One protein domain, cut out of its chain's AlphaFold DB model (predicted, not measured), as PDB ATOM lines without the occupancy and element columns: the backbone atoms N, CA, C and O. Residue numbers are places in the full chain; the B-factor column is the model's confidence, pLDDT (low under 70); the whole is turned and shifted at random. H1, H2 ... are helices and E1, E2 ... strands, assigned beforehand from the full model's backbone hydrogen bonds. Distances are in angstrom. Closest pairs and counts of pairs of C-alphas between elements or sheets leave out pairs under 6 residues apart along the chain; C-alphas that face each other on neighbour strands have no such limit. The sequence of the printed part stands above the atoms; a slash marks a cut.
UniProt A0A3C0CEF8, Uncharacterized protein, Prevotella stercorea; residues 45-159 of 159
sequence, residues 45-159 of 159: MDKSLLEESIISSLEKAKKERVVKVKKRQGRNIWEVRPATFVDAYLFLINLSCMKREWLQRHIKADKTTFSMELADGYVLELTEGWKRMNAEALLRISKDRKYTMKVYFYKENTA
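This is residues 45 to 159 of the 159 residues of an uncharacterized protein of Prevotella stercorea (UniProt A0A3C0CEF8). One twisted sheet of seven strands makes a wall, with two helices packed on one face and no named helix on the other; the long H1 runs along E2, E7 and E6, and the shorter H2 covers E6. The edge with E3 reaches beyond the two helices. The printed part has 115 residues, with two named helices and seven named strands in the order H1, E1, E2, H2, E3, E4, E5, E6, E7; the class is mixed, helices and strands. Across the mixed sheet the order is E1, E2, E7, E6, E5, E4, E3, with E2 and E7 parallel and the other neighbours antiparallel. The whole is compact, with a radius of gyration of the C-alphas of 13.3 A and spans of 39 by 32 by 27 A.

Find C-alpha 47 at (53.931, 44.342, -15.220); from there H1, residues 47 to 63, runs 24.3 A to C-alpha 63 at (32.549, 43.873, -3.626). Next come E1, residues 68 to 71, and E2, residues 77 to 81, then H2, residues 85 to 93, 12.5 A long. Read on to E3, residues 104 to 108, E4, residues 111 to 117, 19.3 A, and E5, residues 123 to 130, 18.0 A, which bends by 56 degrees at residue 127. E6, residues 135 to 143, is 22.0 A long. E7, residues 146 to 153, 19.8 A, bends by 65 degrees at residue 149 and ends at C-alpha 153, (47.164, 36.731, 2.750).

Begin at the parallel pair E2 and E7, where N 80 and O 152 are 2.8 A apart. On the other side of E2 is the edge strand E1, its hairpin partner, with N 68 and O 81 at 2.7 A. E3 to E7 form a meander, each strand the antiparallel neighbour of the one before: look at N 139 and O 151, 2.9 A, for E6 and E7; N 129 and O 136, 2.8 A, for E5 and E6; N 126 and O 114, 2.8 A, for E4 and E5; and N 106 and O 113, 2.8 A, for E3 and E4. H1 is on the sheet at a height of 9.4 A, along the strands, at 22 degrees to E6 on the local plane; its closest C-alphas to E1 are those of Lys 62 and Val 69, 5.4 A. H2 is on the same face at a height of 8.5 A, over E6 and along it, at 11 degrees on the local plane; the closest C-alphas of these two are those of Phe 85 and Ala 137, 5.1 A. H1 and H2 are near each other. In both helices every O i to N i+4 pair is within hydrogen-bond range.

The two C-alphas farthest apart, those of Asp 120 and Ala 159, are 40.3 A apart. The printed part has no cut. The link from H2 to E3 is short, the other links are tight, and no link is long. The mean pLDDT of the printed part is 86.6; look for values under 70 at residues 157 to 159, where the chain ends.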
ATOM      1  N   MET A  45      54.916  38.710 -19.908       83.44
ATOM      2  CA  MET A  45      53.801  39.438 -19.309       83.44
ATOM      3  C   MET A  45      54.211  40.853 -18.887       83.44
ATOM      4  O   MET A  45      55.199  41.032 -18.164       83.44
ATOM      5  N   ASP A  46      53.414  41.846 -19.288       89.19
ATOM      6  CA  ASP A  46      53.581  43.224 -18.845       89.19
ATOM      7  C   ASP A  46      53.220  43.378 -17.362       89.19
ATOM      8  O   ASP A  46      52.232  42.847 -16.844       89.19
ATOM      9  N   LYS A  47      54.048  44.145 -16.661       91.69
ATOM     10  CA  LYS A  47      53.931  44.342 -15.220       91.69
ATOM     11  C   LYS A  47      52.710  45.194 -14.843       91.69
ATOM     12  O   LYS A  47      52.119  44.948 -13.794       91.69
ATOM     13  N   SER A  48      52.325  46.173 -15.659       90.75
ATOM     14  CA  SER A  48      51.165  47.038 -15.397       90.75
ATOM     15  C   SER A  48      49.857  46.283 -15.622       90.75
ATOM     16  O   SER A  48      48.990  46.320 -14.750       90.75
ATOM     17  N   LEU A  49      49.761  45.506 -16.708       90.50
ATOM     18  CA  LEU A  49      48.606  44.636 -16.972       90.50
ATOM     19  C   LEU A  49      48.367  43.642 -15.829       90.50
ATOM     20  O   LEU A  49      47.236  43.462 -15.369       90.50
ATOM     21  N   LEU A  50      49.436  43.026 -15.320       91.00
ATOM     22  CA  LEU A  50      49.332  42.108 -14.191       91.00
ATOM     23  C   LEU A  50      48.899  42.818 -12.899       91.00
ATOM     24  O   LEU A  50      48.061  42.295 -12.163       91.00
ATOM     25  N   GLU A  51      49.440  44.006 -12.606       92.44
ATOM     26  CA  GLU A  51      49.014  44.802 -11.446       92.44
ATOM     27  C   GLU A  51      47.528  45.172 -11.528       92.44
ATOM     28  O   GLU A  51      46.810  45.028 -10.536       92.44
ATOM     29  N   GLU A  52      47.049  45.592 -12.698       92.12
ATOM     30  CA  GLU A  52      45.637  45.900 -12.940       92.12
ATOM     31  C   GLU A  52      44.745  44.672 -12.756       92.12
ATOM     32  O   GLU A  52      43.721  44.757 -12.074       92.12
ATOM     33  N   SER A  53      45.163  43.513 -13.277       90.56
ATOM     34  CA  SER A  53      44.450  42.245 -13.101       90.56
ATOM     35  C   SER A  53      44.333  41.872 -11.617       90.56
ATOM     36  O   SER A  53      43.232  41.615 -11.129       90.56
ATOM     37  N   ILE A  54      45.434  41.953 -10.857       92.69
ATOM     38  CA  ILE A  54      45.433  41.695  -9.407       92.69
ATOM     39  C   ILE A  54      44.490  42.663  -8.684       92.69
ATOM     40  O   ILE A  54      43.689  42.233  -7.853       92.69
ATOM     41  N   ILE A  55      44.580  43.967  -8.967       92.62
ATOM     42  CA  ILE A  55      43.739  44.986  -8.321       92.62
ATOM     43  C   ILE A  55      42.262  44.732  -8.627       92.62
ATOM     44  O   ILE A  55      41.445  44.745  -7.706       92.62
ATOM     45  N   SER A  56      41.926  44.459  -9.886       90.94
ATOM     46  CA  SER A  56      40.560  44.173 -10.324       90.94
ATOM     47  C   SER A  56      39.980  42.956  -9.599       90.94
ATOM     48  O   SER A  56      38.906  43.045  -8.999       90.94
ATOM     49  N   SER A  57      40.723  41.847  -9.533       89.12
ATOM     50  CA  SER A  57      40.294  40.643  -8.810       89.12
ATOM     51  C   SER A  57      40.122  40.885  -7.306       89.12
ATOM     52  O   SER A  57      39.177  40.375  -6.703       89.12
ATOM     53  N   LEU A  58      40.994  41.689  -6.688       91.81
ATOM     54  CA  LEU A  58      40.880  42.063  -5.274       91.81
ATOM     55  C   LEU A  58      39.650  42.942  -4.998       91.81
ATOM     56  O   LEU A  58      38.938  42.709  -4.019       91.81
ATOM     57  N   GLU A  59      39.379  43.935  -5.844       91.62
ATOM     58  CA  GLU A  59      38.191  44.794  -5.736       91.62
ATOM     59  C   GLU A  59      36.898  43.998  -5.985       91.62
ATOM     60  O   GLU A  59      35.926  44.172  -5.245       91.62
ATOM     61  N   LYS A  60      36.889  43.061  -6.945       87.38
ATOM     62  CA  LYS A  60      35.755  42.145  -7.179       87.38
ATOM     63  C   LYS A  60      35.481  41.283  -5.944       87.38
ATOM     64  O   LYS A  60      34.370  41.319  -5.416       87.38
ATOM     65  N   ALA A  61      36.506  40.617  -5.405       83.94
ATOM     66  CA  ALA A  61      36.385  39.785  -4.204       83.94
ATOM     67  C   ALA A  61      35.876  40.572  -2.981       83.94
ATOM     68  O   ALA A  61      35.094  40.060  -2.175       83.94
ATOM     69  N   LYS A  62      36.284  41.842  -2.861       86.25
ATOM     70  CA  LYS A  62      35.796  42.774  -1.839       86.25
ATOM     71  C   LYS A  62      34.322  43.133  -2.038       86.25
ATOM     72  O   LYS A  62      33.561  43.115  -1.071       86.25
ATOM     73  N   LYS A  63      33.922  43.482  -3.267       85.69
ATOM     74  CA  LYS A  63      32.549  43.873  -3.626       85.69
ATOM     75  C   LYS A  63      31.566  42.728  -3.393       85.69
ATOM     76  O   LYS A  63      30.504  42.945  -2.818       85.69
ATOM     77  N   GLU A  64      31.958  41.519  -3.771       82.25
ATOM     78  CA  GLU A  64      31.181  40.287  -3.596       82.25
ATOM     79  C   GLU A  64      31.239  39.740  -2.159       82.25
ATOM     80  O   GLU A  64      30.584  38.751  -1.841       82.25
ATOM     81  N   ARG A  65      31.983  40.410  -1.262       78.00
ATOM     82  CA  ARG A  65      32.139  40.071   0.164       78.00
ATOM     83  C   ARG A  65      32.641  38.649   0.407       78.00
ATOM     84  O   ARG A  65      32.369  38.069   1.458       78.00
ATOM     85  N   VAL A  66      33.399  38.102  -0.538       76.50
ATOM     86  CA  VAL A  66      33.887  36.728  -0.432       76.50
ATOM     87  C   VAL A  66      35.027  36.621   0.578       76.50
ATOM     88  O   VAL A  66      35.124  35.656   1.331       76.50
ATOM     89  N   VAL A  67      35.853  37.667   0.633       83.12
ATOM     90  CA  VAL A  67      36.912  37.875   1.623       83.12
ATOM     91  C   VAL A  67      36.991  39.358   1.991       83.12
ATOM     92  O   VAL A  67      36.627  40.244   1.214       83.12
ATOM     93  N   LYS A  68      37.500  39.660   3.185       87.44
ATOM     94  CA  LYS A  68      37.844  41.020   3.601       87.44
ATOM     95  C   LYS A  68      39.136  41.433   2.902       87.44
ATOM     96  O   LYS A  68      40.203  40.880   3.167       87.44
ATOM     97  N   VAL A  69      39.039  42.447   2.053       91.00
ATOM     98  CA  VAL A  69      40.187  43.044   1.361       91.00
ATOM     99  C   VAL A  69      40.402  44.470   1.863       91.00
ATOM    100  O   VAL A  69      39.484  45.295   1.844       91.00
ATOM    101  N   LYS A  70      41.625  44.784   2.303       92.56
ATOM    102  CA  LYS A  70      42.023  46.120   2.769       92.56
ATOM    103  C   LYS A  70      43.239  46.617   1.994       92.56
ATOM    104  O   LYS A  70      44.289  45.982   2.011       92.56
ATOM    105  N   LYS A  71      43.123  47.795   1.378       93.00
ATOM    106  CA  LYS A  71      44.262  48.541   0.824       93.00
ATOM    107  C   LYS A  71      44.867  49.427   1.912       93.00
ATOM    108  O   LYS A  71      44.133  50.120   2.620       93.00
ATOM    109  N   ARG A  72      46.194  49.436   2.064       88.44
ATOM    110  CA  ARG A  72      46.876  50.417   2.925       88.44
ATOM    111  C   ARG A  72      46.959  51.763   2.206       88.44
ATOM    112  O   ARG A  72      47.392  51.826   1.061       88.44
ATOM    113  N   GLN A  73      46.562  52.843   2.878       76.06
ATOM    114  CA  GLN A  73      46.627  54.189   2.304       76.06
ATOM    115  C   GLN A  73      48.066  54.565   1.915       76.06
ATOM    116  O   GLN A  73      49.018  54.245   2.629       76.06
ATOM    117  N   GLY A  74      48.217  55.214   0.756       75.00
ATOM    118  CA  GLY A  74      49.503  55.702   0.247       75.00
ATOM    119  C   GLY A  74      50.491  54.625  -0.219       75.00
ATOM    120  O   GLY A  74      51.628  54.957  -0.543       75.00
ATOM    121  N   ARG A  75      50.110  53.337  -0.243       81.69
ATOM    122  CA  ARG A  75      50.969  52.243  -0.727       81.69
ATOM    123  C   ARG A  75      50.172  51.245  -1.567       81.69
ATOM    124  O   ARG A  75      49.021  50.949  -1.259       81.69
ATOM    125  N   ASN A  76      50.816  50.633  -2.560       90.38
ATOM    126  CA  ASN A  76      50.277  49.476  -3.291       90.38
ATOM    127  C   ASN A  76      50.446  48.187  -2.470       90.38
ATOM    128  O   ASN A  76      51.082  47.219  -2.884       90.38
ATOM    129  N   ILE A  77      49.915  48.216  -1.247       94.31
ATOM    130  CA  ILE A  77      49.923  47.096  -0.312       94.31
ATOM    131  C   ILE A  77      48.481  46.738   0.013       94.31
ATOM    132  O   ILE A  77      47.719  47.576   0.502       94.31
ATOM    133  N   TRP A  78      48.154  45.477  -0.212       95.19
ATOM    134  CA  TRP A  78      46.839  44.904   0.004       95.19
ATOM    135  C   TRP A  78      46.911  43.793   1.043       95.19
ATOM    136  O   TRP A  78      47.926  43.110   1.185       95.19
ATOM    137  N   GLU A  79      45.826  43.625   1.781       94.25
ATOM    138  CA  GLU A  79      45.656  42.576   2.774       94.25
ATOM    139  C   GLU A  79      44.350  41.842   2.492       94.25
ATOM    140  O   GLU A  79      43.311  42.482   2.339       94.25
ATOM    141  N   VAL A  80      44.412  40.514   2.439       91.69
ATOM    142  CA  VAL A  80      43.281  39.626   2.165       91.69
ATOM    143  C   VAL A  80      43.094  38.690   3.348       91.69
ATOM    144  O   VAL A  80      44.047  38.026   3.769       91.69
ATOM    145  N   ARG A  81      41.881  38.667   3.908       89.69
ATOM    146  CA  ARG A  81      41.533  37.867   5.089       89.69
ATOM    147  C   ARG A  81      40.092  37.335   5.008       89.69
ATOM    148  O   ARG A  81      39.218  38.094   4.599       89.69
ATOM    149  N   PRO A  82      39.805  36.107   5.458       87.12
ATOM    150  CA  PRO A  82      40.767  35.033   5.682       87.12
ATOM    151  C   PRO A  82      41.281  34.485   4.336       87.12
ATOM    152  O   PRO A  82      40.530  34.416   3.368       87.12
ATOM    153  N   ALA A  83      42.557  34.111   4.267       86.50
ATOM    154  CA  ALA A  83      43.168  33.459   3.115       86.50
ATOM    155  C   ALA A  83      44.414  32.653   3.519       86.50
ATOM    156  O   ALA A  83      45.306  33.150   4.212       86.50
ATOM    157  N   THR A  84      44.476  31.408   3.055       87.81
ATOM    158  CA  THR A  84      45.617  30.496   3.197       87.81
ATOM    159  C   THR A  84      46.601  30.644   2.035       87.81
ATOM    160  O   THR A  84      46.333  31.325   1.043       87.81
ATOM    161  N   PHE A  85      47.742  29.952   2.109       85.38
ATOM    162  CA  PHE A  85      48.658  29.850   0.970       85.38
ATOM    163  C   PHE A  85      48.009  29.211  -0.268       85.38
ATOM    164  O   PHE A  85      48.290  29.627  -1.392       85.38
ATOM    165  N   VAL A  86      47.109  28.239  -0.079       85.56
ATOM    166  CA  VAL A  86      46.383  27.604  -1.189       85.56
ATOM    167  C   VAL A  86      45.452  28.610  -1.858       85.56
ATOM    168  O   VAL A  86      45.456  28.702  -3.083       85.56
ATOM    169  N   ASP A  87      44.725  29.412  -1.080       86.38
ATOM    170  CA  ASP A  87      43.843  30.456  -1.620       86.38
ATOM    171  C   ASP A  87      44.642  31.508  -2.397       86.38
ATOM    172  O   ASP A  87      44.240  31.918  -3.482       86.38
ATOM    173  N   ALA A  88      45.818  31.894  -1.891       90.88
ATOM    174  CA  ALA A  88      46.719  32.817  -2.577       90.88
ATOM    175  C   ALA A  88      47.248  32.252  -3.907       90.88
ATOM    176  O   ALA A  88      47.346  32.975  -4.899       90.88
ATOM    177  N   TYR A  89      47.567  30.955  -3.947       88.12
ATOM    178  CA  TYR A  89      47.967  30.278  -5.180       88.12
ATOM    179  C   TYR A  89      46.817  30.201  -6.186       88.12
ATOM    180  O   TYR A  89      47.032  30.450  -7.369       88.12
ATOM    181  N   LEU A  90      45.598  29.899  -5.730       86.06
ATOM    182  CA  LEU A  90      44.411  29.868  -6.586       86.06
ATOM    183  C   LEU A  90      44.063  31.243  -7.134       86.06
ATOM    184  O   LEU A  90      43.806  31.368  -8.324       86.06
ATOM    185  N   PHE A  91      44.114  32.267  -6.284       88.31
ATOM    186  CA  PHE A  91      43.980  33.657  -6.698       88.31
ATOM    187  C   PHE A  91      44.951  33.977  -7.838       88.31
ATOM    188  O   PHE A  91      44.528  34.495  -8.864       88.31
ATOM    189  N   LEU A  92      46.227  33.606  -7.686       89.50
ATOM    190  CA  LEU A  92      47.265  33.865  -8.681       89.50
ATOM    191  C   LEU A  92      47.002  33.170 -10.025       89.50
ATOM    192  O   LEU A  92      47.092  33.813 -11.063       89.50
ATOM    193  N   ILE A  93      46.702  31.867 -10.030       85.69
ATOM    194  CA  ILE A  93      46.531  31.116 -11.289       85.69
ATOM    195  C   ILE A  93      45.197  31.388 -11.993       85.69
ATOM    196  O   ILE A  93      45.034  30.966 -13.131       85.69
ATOM    197  N   ASN A  94      44.255  32.043 -11.313       82.94
ATOM    198  CA  ASN A  94      42.957  32.429 -11.867       82.94
ATOM    199  C   ASN A  94      42.927  33.883 -12.361       82.94
ATOM    200  O   ASN A  94      41.876  34.346 -12.804       82.94
ATOM    201  N   LEU A  95      44.037  34.623 -12.276       83.50
ATOM    202  CA  LEU A  95      44.146  35.905 -12.970       83.50
ATOM    203  C   LEU A  95      44.071  35.637 -14.476       83.50
ATOM    204  O   LEU A  95      44.787  34.777 -14.982       83.50
ATOM    205  N   SER A  96      43.225  36.376 -15.194       75.12
ATOM    206  CA  SER A  96      42.971  36.155 -16.628       75.12
ATOM    207  C   SER A  96      44.230  36.232 -17.494       75.12
ATOM    208  O   SER A  96      44.332  35.558 -18.510       75.12
ATOM    209  N   CYS A  97      45.205  37.031 -17.066       78.25
ATOM    210  CA  CYS A  97      46.487  37.186 -17.738       78.25
ATOM    211  C   CYS A  97      47.506  36.081 -17.392       78.25
ATOM    212  O   CYS A  97      48.584  36.047 -17.968       78.25
ATOM    213  N   MET A  98      47.221  35.166 -16.464       78.81
ATOM    214  CA  MET A  98      48.209  34.201 -15.974       78.81
ATOM    215  C   MET A  98      48.088  32.835 -16.649       78.81
ATOM    216  O   MET A  98      47.094  32.132 -16.487       78.81
ATOM    217  N   LYS A  99      49.171  32.379 -17.291       79.25
ATOM    218  CA  LYS A  99      49.343  30.966 -17.662       79.25
ATOM    219  C   LYS A  99      50.106  30.238 -16.555       79.25
ATOM    220  O   LYS A  99      51.181  30.657 -16.125       79.25
ATOM    221  N   ARG A 100      49.572  29.103 -16.091       74.62
ATOM    222  CA  ARG A 100      50.191  28.293 -15.020       74.62
ATOM    223  C   ARG A 100      51.632  27.885 -15.346       74.62
ATOM    224  O   ARG A 100      52.455  27.782 -14.442       74.62
ATOM    225  N   GLU A 101      51.907  27.617 -16.614       79.75
ATOM    226  CA  GLU A 101      53.193  27.123 -17.119       79.75
ATOM    227  C   GLU A 101      54.328  28.138 -16.976       79.75
ATOM    228  O   GLU A 101      55.497  27.761 -16.945       79.75
ATOM    229  N   TRP A 102      53.993  29.419 -16.809       82.88
ATOM    230  CA  TRP A 102      54.976  30.472 -16.584       82.88
ATOM    231  C   TRP A 102      55.532  30.483 -15.159       82.88
ATOM    232  O   TRP A 102      56.600  31.044 -14.919       82.88
ATOM    233  N   LEU A 103      54.835  29.855 -14.205       85.75
ATOM    234  CA  LEU A 103      55.255  29.822 -12.811       85.75
ATOM    235  C   LEU A 103      56.319  28.749 -12.580       85.75
ATOM    236  O   LEU A 103      56.052  27.546 -12.593       85.75
ATOM    237  N   GLN A 104      57.518  29.199 -12.240       87.50
ATOM    238  CA  GLN A 104      58.581  28.352 -11.727       87.50
ATOM    239  C   GLN A 104      58.411  28.157 -10.224       87.50
ATOM    240  O   GLN A 104      58.153  29.097  -9.473       87.50
ATOM    241  N   ARG A 105      58.550  26.911  -9.767       88.25
ATOM    242  CA  ARG A 105      58.496  26.577  -8.343       88.25
ATOM    243  C   ARG A 105      59.906  26.460  -7.783       88.25
ATOM    244  O   ARG A 105      60.690  25.632  -8.235       88.25
ATOM    245  N   HIS A 106      60.157  27.178  -6.699       82.75
ATOM    246  CA  HIS A 106      61.380  27.101  -5.915       82.75
ATOM    247  C   HIS A 106      61.057  26.696  -4.476       82.75
ATOM    248  O   HIS A 106      60.065  27.141  -3.896       82.75
ATOM    249  N   ILE A 107      61.892  25.840  -3.889       80.31
ATOM    250  CA  ILE A 107      61.796  25.450  -2.479       80.31
ATOM    251  C   ILE A 107      63.133  25.763  -1.824       80.31
ATOM    252  O   ILE A 107      64.174  25.284  -2.274       80.31
ATOM    253  N   LYS A 108      63.115  26.567  -0.762       79.50
ATOM    254  CA  LYS A 108      64.314  26.895   0.014       79.50
ATOM    255  C   LYS A 108      63.965  26.997   1.489       79.50
ATOM    256  O   LYS A 108      63.067  27.755   1.839       79.50
ATOM    257  N   ALA A 109      64.703  26.273   2.335       78.81
ATOM    258  CA  ALA A 109      64.514  26.265   3.792       78.81
ATOM    259  C   ALA A 109      63.032  26.091   4.192       78.81
ATOM    260  O   ALA A 109      62.470  26.931   4.893       78.81
ATOM    261  N   ASP A 110      62.399  25.044   3.648       75.81
ATOM    262  CA  ASP A 110      60.990  24.676   3.862       75.81
ATOM    263  C   ASP A 110      59.952  25.729   3.458       75.81
ATOM    264  O   ASP A 110      58.792  25.654   3.856       75.81
ATOM    265  N   LYS A 111      60.341  26.706   2.635       80.31
ATOM    266  CA  LYS A 111      59.412  27.664   2.035       80.31
ATOM    267  C   LYS A 111      59.233  27.398   0.560       80.31
ATOM    268  O   LYS A 111      60.213  27.389  -0.193       80.31
ATOM    269  N   THR A 112      57.981  27.269   0.140       85.44
ATOM    270  CA  THR A 112      57.622  27.260  -1.275       85.44
ATOM    271  C   THR A 112      57.527  28.691  -1.799       85.44
ATOM    272  O   THR A 112      56.924  29.562  -1.175       85.44
ATOM    273  N   THR A 113      58.120  28.955  -2.958       89.50
ATOM    274  CA  THR A 113      57.904  30.183  -3.727       89.50
ATOM    275  C   THR A 113      57.559  29.820  -5.163       89.50
ATOM    276  O   THR A 113      58.225  28.978  -5.762       89.50
ATOM    277  N   PHE A 114      56.517  30.439  -5.703       90.12
ATOM    278  CA  PHE A 114      56.236  30.442  -7.133       90.12
ATOM    279  C   PHE A 114      56.687  31.775  -7.707       90.12
ATOM    280  O   PHE A 114      56.382  32.808  -7.116       90.12
ATOM    281  N   SER A 115      57.399  31.764  -8.825       91.88
ATOM    282  CA  SER A 115      57.899  32.985  -9.446       91.88
ATOM    283  C   SER A 115      57.818  32.953 -10.958       91.88
ATOM    284  O   SER A 115      57.888  31.888 -11.566       91.88
ATOM    285  N   MET A 116      57.711  34.129 -11.560       92.25
ATOM    286  CA  MET A 116      57.869  34.313 -12.998       92.25
ATOM    287  C   MET A 116      58.560  35.643 -13.287       92.25
ATOM    288  O   MET A 116      58.370  36.624 -12.559       92.25
ATOM    289  N   GLU A 117      59.357  35.661 -14.349       91.31
ATOM    290  CA  GLU A 117      59.894  36.894 -14.916       91.31
ATOM    291  C   GLU A 117      58.801  37.598 -15.723       91.31
ATOM    292  O   GLU A 117      58.032  36.967 -16.450       91.31
ATOM    293  N   LEU A 118      58.733  38.910 -15.554       91.00
ATOM    294  CA  LEU A 118      57.858  39.832 -16.263       91.00
ATOM    295  C   LEU A 118      58.710  40.705 -17.194       91.00
ATOM    296  O   LEU A 118      59.947  40.666 -17.153       91.00
ATOM    297  N   ALA A 119      58.050  41.525 -18.010       88.06
ATOM    298  CA  ALA A 119      58.721  42.479 -18.884       88.06
ATOM    299  C   ALA A 119      59.624  43.427 -18.072       88.06
ATOM    300  O   ALA A 119      59.462  43.595 -16.859       88.06
ATOM    301  N   ASP A 120      60.620  44.020 -18.731       89.06
ATOM    302  CA  ASP A 120      61.545  45.002 -18.147       89.06
ATOM    303  C   ASP A 120      62.324  44.533 -16.903       89.06
ATOM    304  O   ASP A 120      62.809  45.356 -16.117       89.06
ATOM    305  N   GLY A 121      62.469  43.219 -16.704       90.00
ATOM    306  CA  GLY A 121      63.210  42.637 -15.582       90.00
ATOM    307  C   GLY A 121      62.466  42.692 -14.244       90.00
ATOM    308  O   GLY A 121      63.090  42.593 -13.185       90.00
ATOM    309  N   TYR A 122      61.144  42.880 -14.267       94.44
ATOM    310  CA  TYR A 122      60.313  42.677 -13.083       94.44
ATOM    311  C   TYR A 122      60.133  41.185 -12.794       94.44
ATOM    312  O   TYR A 122      60.229  40.332 -13.672       94.44
ATOM    313  N   VAL A 123      59.846  40.864 -11.538       93.75
ATOM    314  CA  VAL A 123      59.593  39.501 -11.079       93.75
ATOM    315  C   VAL A 123      58.343  39.493 -10.214       93.75
ATOM    316  O   VAL A 123      58.212  40.293  -9.278       93.75
ATOM    317  N   LEU A 124      57.441  38.567 -10.522       95.06
ATOM    318  CA  LEU A 124      56.317  38.191  -9.677       95.06
ATOM    319  C   LEU A 124      56.743  37.033  -8.776       95.06
ATOM    320  O   LEU A 124      57.287  36.047  -9.262       95.06
ATOM    321  N   GLU A 125      56.459  37.120  -7.480       95.44
ATOM    322  CA  GLU A 125      56.719  36.046  -6.521       95.44
ATOM    323  C   GLU A 125      55.529  35.852  -5.584       95.44
ATOM    324  O   GLU A 125      55.076  36.798  -4.941       95.44
ATOM    325  N   LEU A 126      55.075  34.610  -5.447       95.44
ATOM    326  CA  LEU A 126      54.178  34.154  -4.394       95.44
ATOM    327  C   LEU A 126      54.955  33.259  -3.432       95.44
ATOM    328  O   LEU A 126      55.293  32.126  -3.766       95.44
ATOM    329  N   THR A 127      55.213  33.753  -2.227       93.88
ATOM    330  CA  THR A 127      55.981  33.046  -1.199       93.88
ATOM    331  C   THR A 127      55.087  32.581  -0.057       93.88
ATOM    332  O   THR A 127      54.312  33.359   0.502       93.88
ATOM    333  N   GLU A 128      55.263  31.323   0.331       90.31
ATOM    334  CA  GLU A 128      54.676  30.711   1.517       90.31
ATOM    335  C   GLU A 128      55.313  31.260   2.801       90.31
ATOM    336  O   GLU A 128      56.539  31.311   2.949       90.31
ATOM    337  N   GLY A 129      54.470  31.652   3.754       84.00
ATOM    338  CA  GLY A 129      54.858  31.979   5.120       84.00
ATOM    339  C   GLY A 129      55.707  33.247   5.262       84.00
ATOM    340  O   GLY A 129      56.933  33.259   5.064       84.00
ATOM    341  N   TRP A 130      55.096  34.315   5.775       80.44
ATOM    342  CA  TRP A 130      55.778  35.569   6.096       80.44
ATOM    343  C   TRP A 130      55.762  35.870   7.599       80.44
ATOM    344  O   TRP A 130      54.985  36.692   8.086       80.44
ATOM    345  N   LYS A 131      56.691  35.231   8.332       73.50
ATOM    346  CA  LYS A 131      56.796  35.271   9.807       73.50
ATOM    347  C   LYS A 131      56.687  36.679  10.411       73.50
ATOM    348  O   LYS A 131      55.948  36.865  11.364       73.50
ATOM    349  N   ARG A 132      57.367  37.682   9.833       74.25
ATOM    350  CA  ARG A 132      57.362  39.068  10.356       74.25
ATOM    351  C   ARG A 132      55.976  39.711  10.403       74.25
ATOM    352  O   ARG A 132      55.773  40.624  11.187       74.25
ATOM    353  N   MET A 133      55.070  39.286   9.526       74.94
ATOM    354  CA  MET A 133      53.724  39.849   9.429       74.94
ATOM    355  C   MET A 133      52.659  38.849   9.880       74.94
ATOM    356  O   MET A 133      51.494  39.196   9.814       74.94
ATOM    357  N   ASN A 134      53.024  37.634  10.307       86.12
ATOM    358  CA  ASN A 134      52.077  36.541  10.552       86.12
ATOM    359  C   ASN A 134      51.121  36.286   9.361       86.12
ATOM    360  O   ASN A 134      49.925  36.071   9.538       86.12
ATOM    361  N   ALA A 135      51.642  36.388   8.133       88.88
ATOM    362  CA  ALA A 135      50.879  36.124   6.914       88.88
ATOM    363  C   ALA A 135      51.164  34.707   6.398       88.88
ATOM    364  O   ALA A 135      52.316  34.259   6.409       88.88
ATOM    365  N   GLU A 136      50.126  34.039   5.901       92.00
ATOM    366  CA  GLU A 136      50.185  32.710   5.278       92.00
ATOM    367  C   GLU A 136      50.898  32.763   3.928       92.00
ATOM    368  O   GLU A 136      51.647  31.854   3.574       92.00
ATOM    369  N   ALA A 137      50.707  33.853   3.187       93.75
ATOM    370  CA  ALA A 137      51.369  34.066   1.913       93.75
ATOM    371  C   ALA A 137      51.655  35.541   1.644       93.75
ATOM    372  O   ALA A 137      50.975  36.442   2.149       93.75
ATOM    373  N   LEU A 138      52.658  35.775   0.804       95.31
ATOM    374  CA  LEU A 138      52.968  37.076   0.232       95.31
ATOM    375  C   LEU A 138      53.075  36.941  -1.283       95.31
ATOM    376  O   LEU A 138      53.995  36.289  -1.767       95.31
ATOM    377  N   LEU A 139      52.182  37.612  -2.007       95.69
ATOM    378  CA  LEU A 139      52.356  37.902  -3.426       95.69
ATOM    379  C   LEU A 139      53.050  39.258  -3.566       95.69
ATOM    380  O   LEU A 139      52.655  40.230  -2.916       95.69
ATOM    381  N   ARG A 140      54.082  39.355  -4.397       95.75
ATOM    382  CA  ARG A 140      54.794  40.607  -4.653       95.75
ATOM    383  C   ARG A 140      55.212  40.723  -6.109       95.75
ATOM    384  O   ARG A 140      55.596  39.730  -6.714       95.75
ATOM    385  N   ILE A 141      55.212  41.953  -6.607       95.81
ATOM    386  CA  ILE A 141      55.878  42.328  -7.854       95.81
ATOM    387  C   ILE A 141      57.043  43.233  -7.484       95.81
ATOM    388  O   ILE A 141      56.890  44.166  -6.684       95.81
ATOM    389  N   SER A 142      58.227  42.929  -8.005       95.12
ATOM    390  CA  SER A 142      59.441  43.662  -7.665       95.12
ATOM    391  C   SER A 142      60.466  43.690  -8.786       95.12
ATOM    392  O   SER A 142      60.476  42.819  -9.644       95.12
ATOM    393  N   LYS A 143      61.343  44.688  -8.736       94.31
ATOM    394  CA  LYS A 143      62.539  44.826  -9.566       94.31
ATOM    395  C   LYS A 143      63.658  45.376  -8.690       94.31
ATOM    396  O   LYS A 143      63.408  46.233  -7.842       94.31
ATOM    397  N   ASP A 144      64.869  44.842  -8.819       90.06
ATOM    398  CA  ASP A 144      66.048  45.301  -8.066       90.06
ATOM    399  C   ASP A 144      65.809  45.408  -6.547       90.06
ATOM    400  O   ASP A 144      66.191  46.376  -5.884       90.06
ATOM    401  N   ARG A 145      65.118  44.409  -5.975       81.25
ATOM    402  CA  ARG A 145      64.701  44.334  -4.555       81.25
ATOM    403  C   ARG A 145      63.703  45.414  -4.104       81.25
ATOM    404  O   ARG A 145      63.293  45.407  -2.940       81.25
ATOM    405  N   LYS A 146      63.268  46.309  -4.991       90.12
ATOM    406  CA  LYS A 146      62.192  47.276  -4.750       90.12
ATOM    407  C   LYS A 146      60.873  46.686  -5.233       90.12
ATOM    408  O   LYS A 146      60.772  46.197  -6.350       90.12
ATOM    409  N   TYR A 147      59.861  46.708  -4.374       91.81
ATOM    410  CA  TYR A 147      58.532  46.224  -4.736       91.81
ATOM    411  C   TYR A 147      57.690  47.363  -5.304       91.81
ATOM    412  O   TYR A 147      57.751  48.486  -4.800       91.81
ATOM    413  N   THR A 148      56.867  47.050  -6.296       93.06
ATOM    414  CA  THR A 148      55.820  47.945  -6.806       93.06
ATOM    415  C   THR A 148      54.461  47.587  -6.222       93.06
ATOM    416  O   THR A 148      53.649  48.474  -5.977       93.06
ATOM    417  N   MET A 149      54.255  46.308  -5.890       95.19
ATOM    418  CA  MET A 149      53.028  45.808  -5.284       95.19
ATOM    419  C   MET A 149      53.304  44.697  -4.269       95.19
ATOM    420  O   MET A 149      54.225  43.891  -4.439       95.19
ATOM    421  N   LYS A 150      52.485  44.638  -3.212       95.94
ATOM    422  CA  LYS A 150      52.396  43.499  -2.287       95.94
ATOM    423  C   LYS A 150      50.949  43.163  -1.957       95.94
ATOM    424  O   LYS A 150      50.157  44.061  -1.681       95.94
ATOM    425  N   VAL A 151      50.647  41.875  -1.870       96.25
ATOM    426  CA  VAL A 151      49.388  41.346  -1.348       96.25
ATOM    427  C   VAL A 151      49.719  40.334  -0.257       96.25
ATOM    428  O   VAL A 151      50.390  39.333  -0.502       96.25
ATOM    429  N   TYR A 152      49.287  40.626   0.963       95.25
ATOM    430  CA  TYR A 152      49.440  39.746   2.114       95.25
ATOM    431  C   TYR A 152      48.153  38.954   2.335       95.25
ATOM    432  O   TYR A 152      47.076  39.542   2.432       95.25
ATOM    433  N   PHE A 153      48.277  37.639   2.474       93.69
ATOM    434  CA  PHE A 153      47.164  36.731   2.750       93.69
ATOM    435  C   PHE A 153      47.278  36.236   4.191       93.69
ATOM    436  O   PHE A 153      48.333  35.733   4.585       93.69
ATOM    437  N   TYR A 154      46.230  36.415   4.994       92.12
ATOM    438  CA  TYR A 154      46.239  36.076   6.419       92.12
ATOM    439  C   TYR A 154      45.184  35.032   6.752       92.12
ATOM    440  O   TYR A 154      44.040  35.159   6.326       92.12
ATOM    441  N   LYS A 155      45.534  34.074   7.612       85.62
ATOM    442  CA  LYS A 155      44.642  32.991   8.043       85.62
ATOM    443  C   LYS A 155      43.391  33.465   8.790       85.62
ATOM    444  O   LYS A 155      42.350  32.825   8.691       85.62
ATOM    445  N   GLU A 156      43.486  34.562   9.543       76.06
ATOM    446  CA  GLU A 156      42.447  34.984  10.489       76.06
ATOM    447  C   GLU A 156      41.683  36.242  10.063       76.06
ATOM    448  O   GLU A 156      42.264  37.227   9.596       76.06
ATOM    449  N   ASN A 157      40.385  36.261  10.387       55.78
ATOM    450  CA  ASN A 157      39.671  37.489  10.726       55.78
ATOM    451  C   ASN A 157      40.157  37.950  12.106       55.78
ATOM    452  O   ASN A 157      39.500  37.696  13.109       55.78
ATOM    453  N   THR A 158      41.319  38.593  12.191       46.78
ATOM    454  CA  THR A 158      41.600  39.378  13.400       46.78
ATOM    455  C   THR A 158      40.576  40.510  13.440       46.78
ATOM    456  O   THR A 158      40.482  41.292  12.485       46.78
ATOM    457  N   ALA A 159      39.742  40.451  14.483       40.19
ATOM    458  CA  ALA A 159      38.623  41.340  14.769       40.19
ATOM    459  C   ALA A 159      39.029  42.817  14.693       40.19
ATOM    460  O   ALA A 159      40.147  43.149  15.149       40.19
TER     461      ALA A 159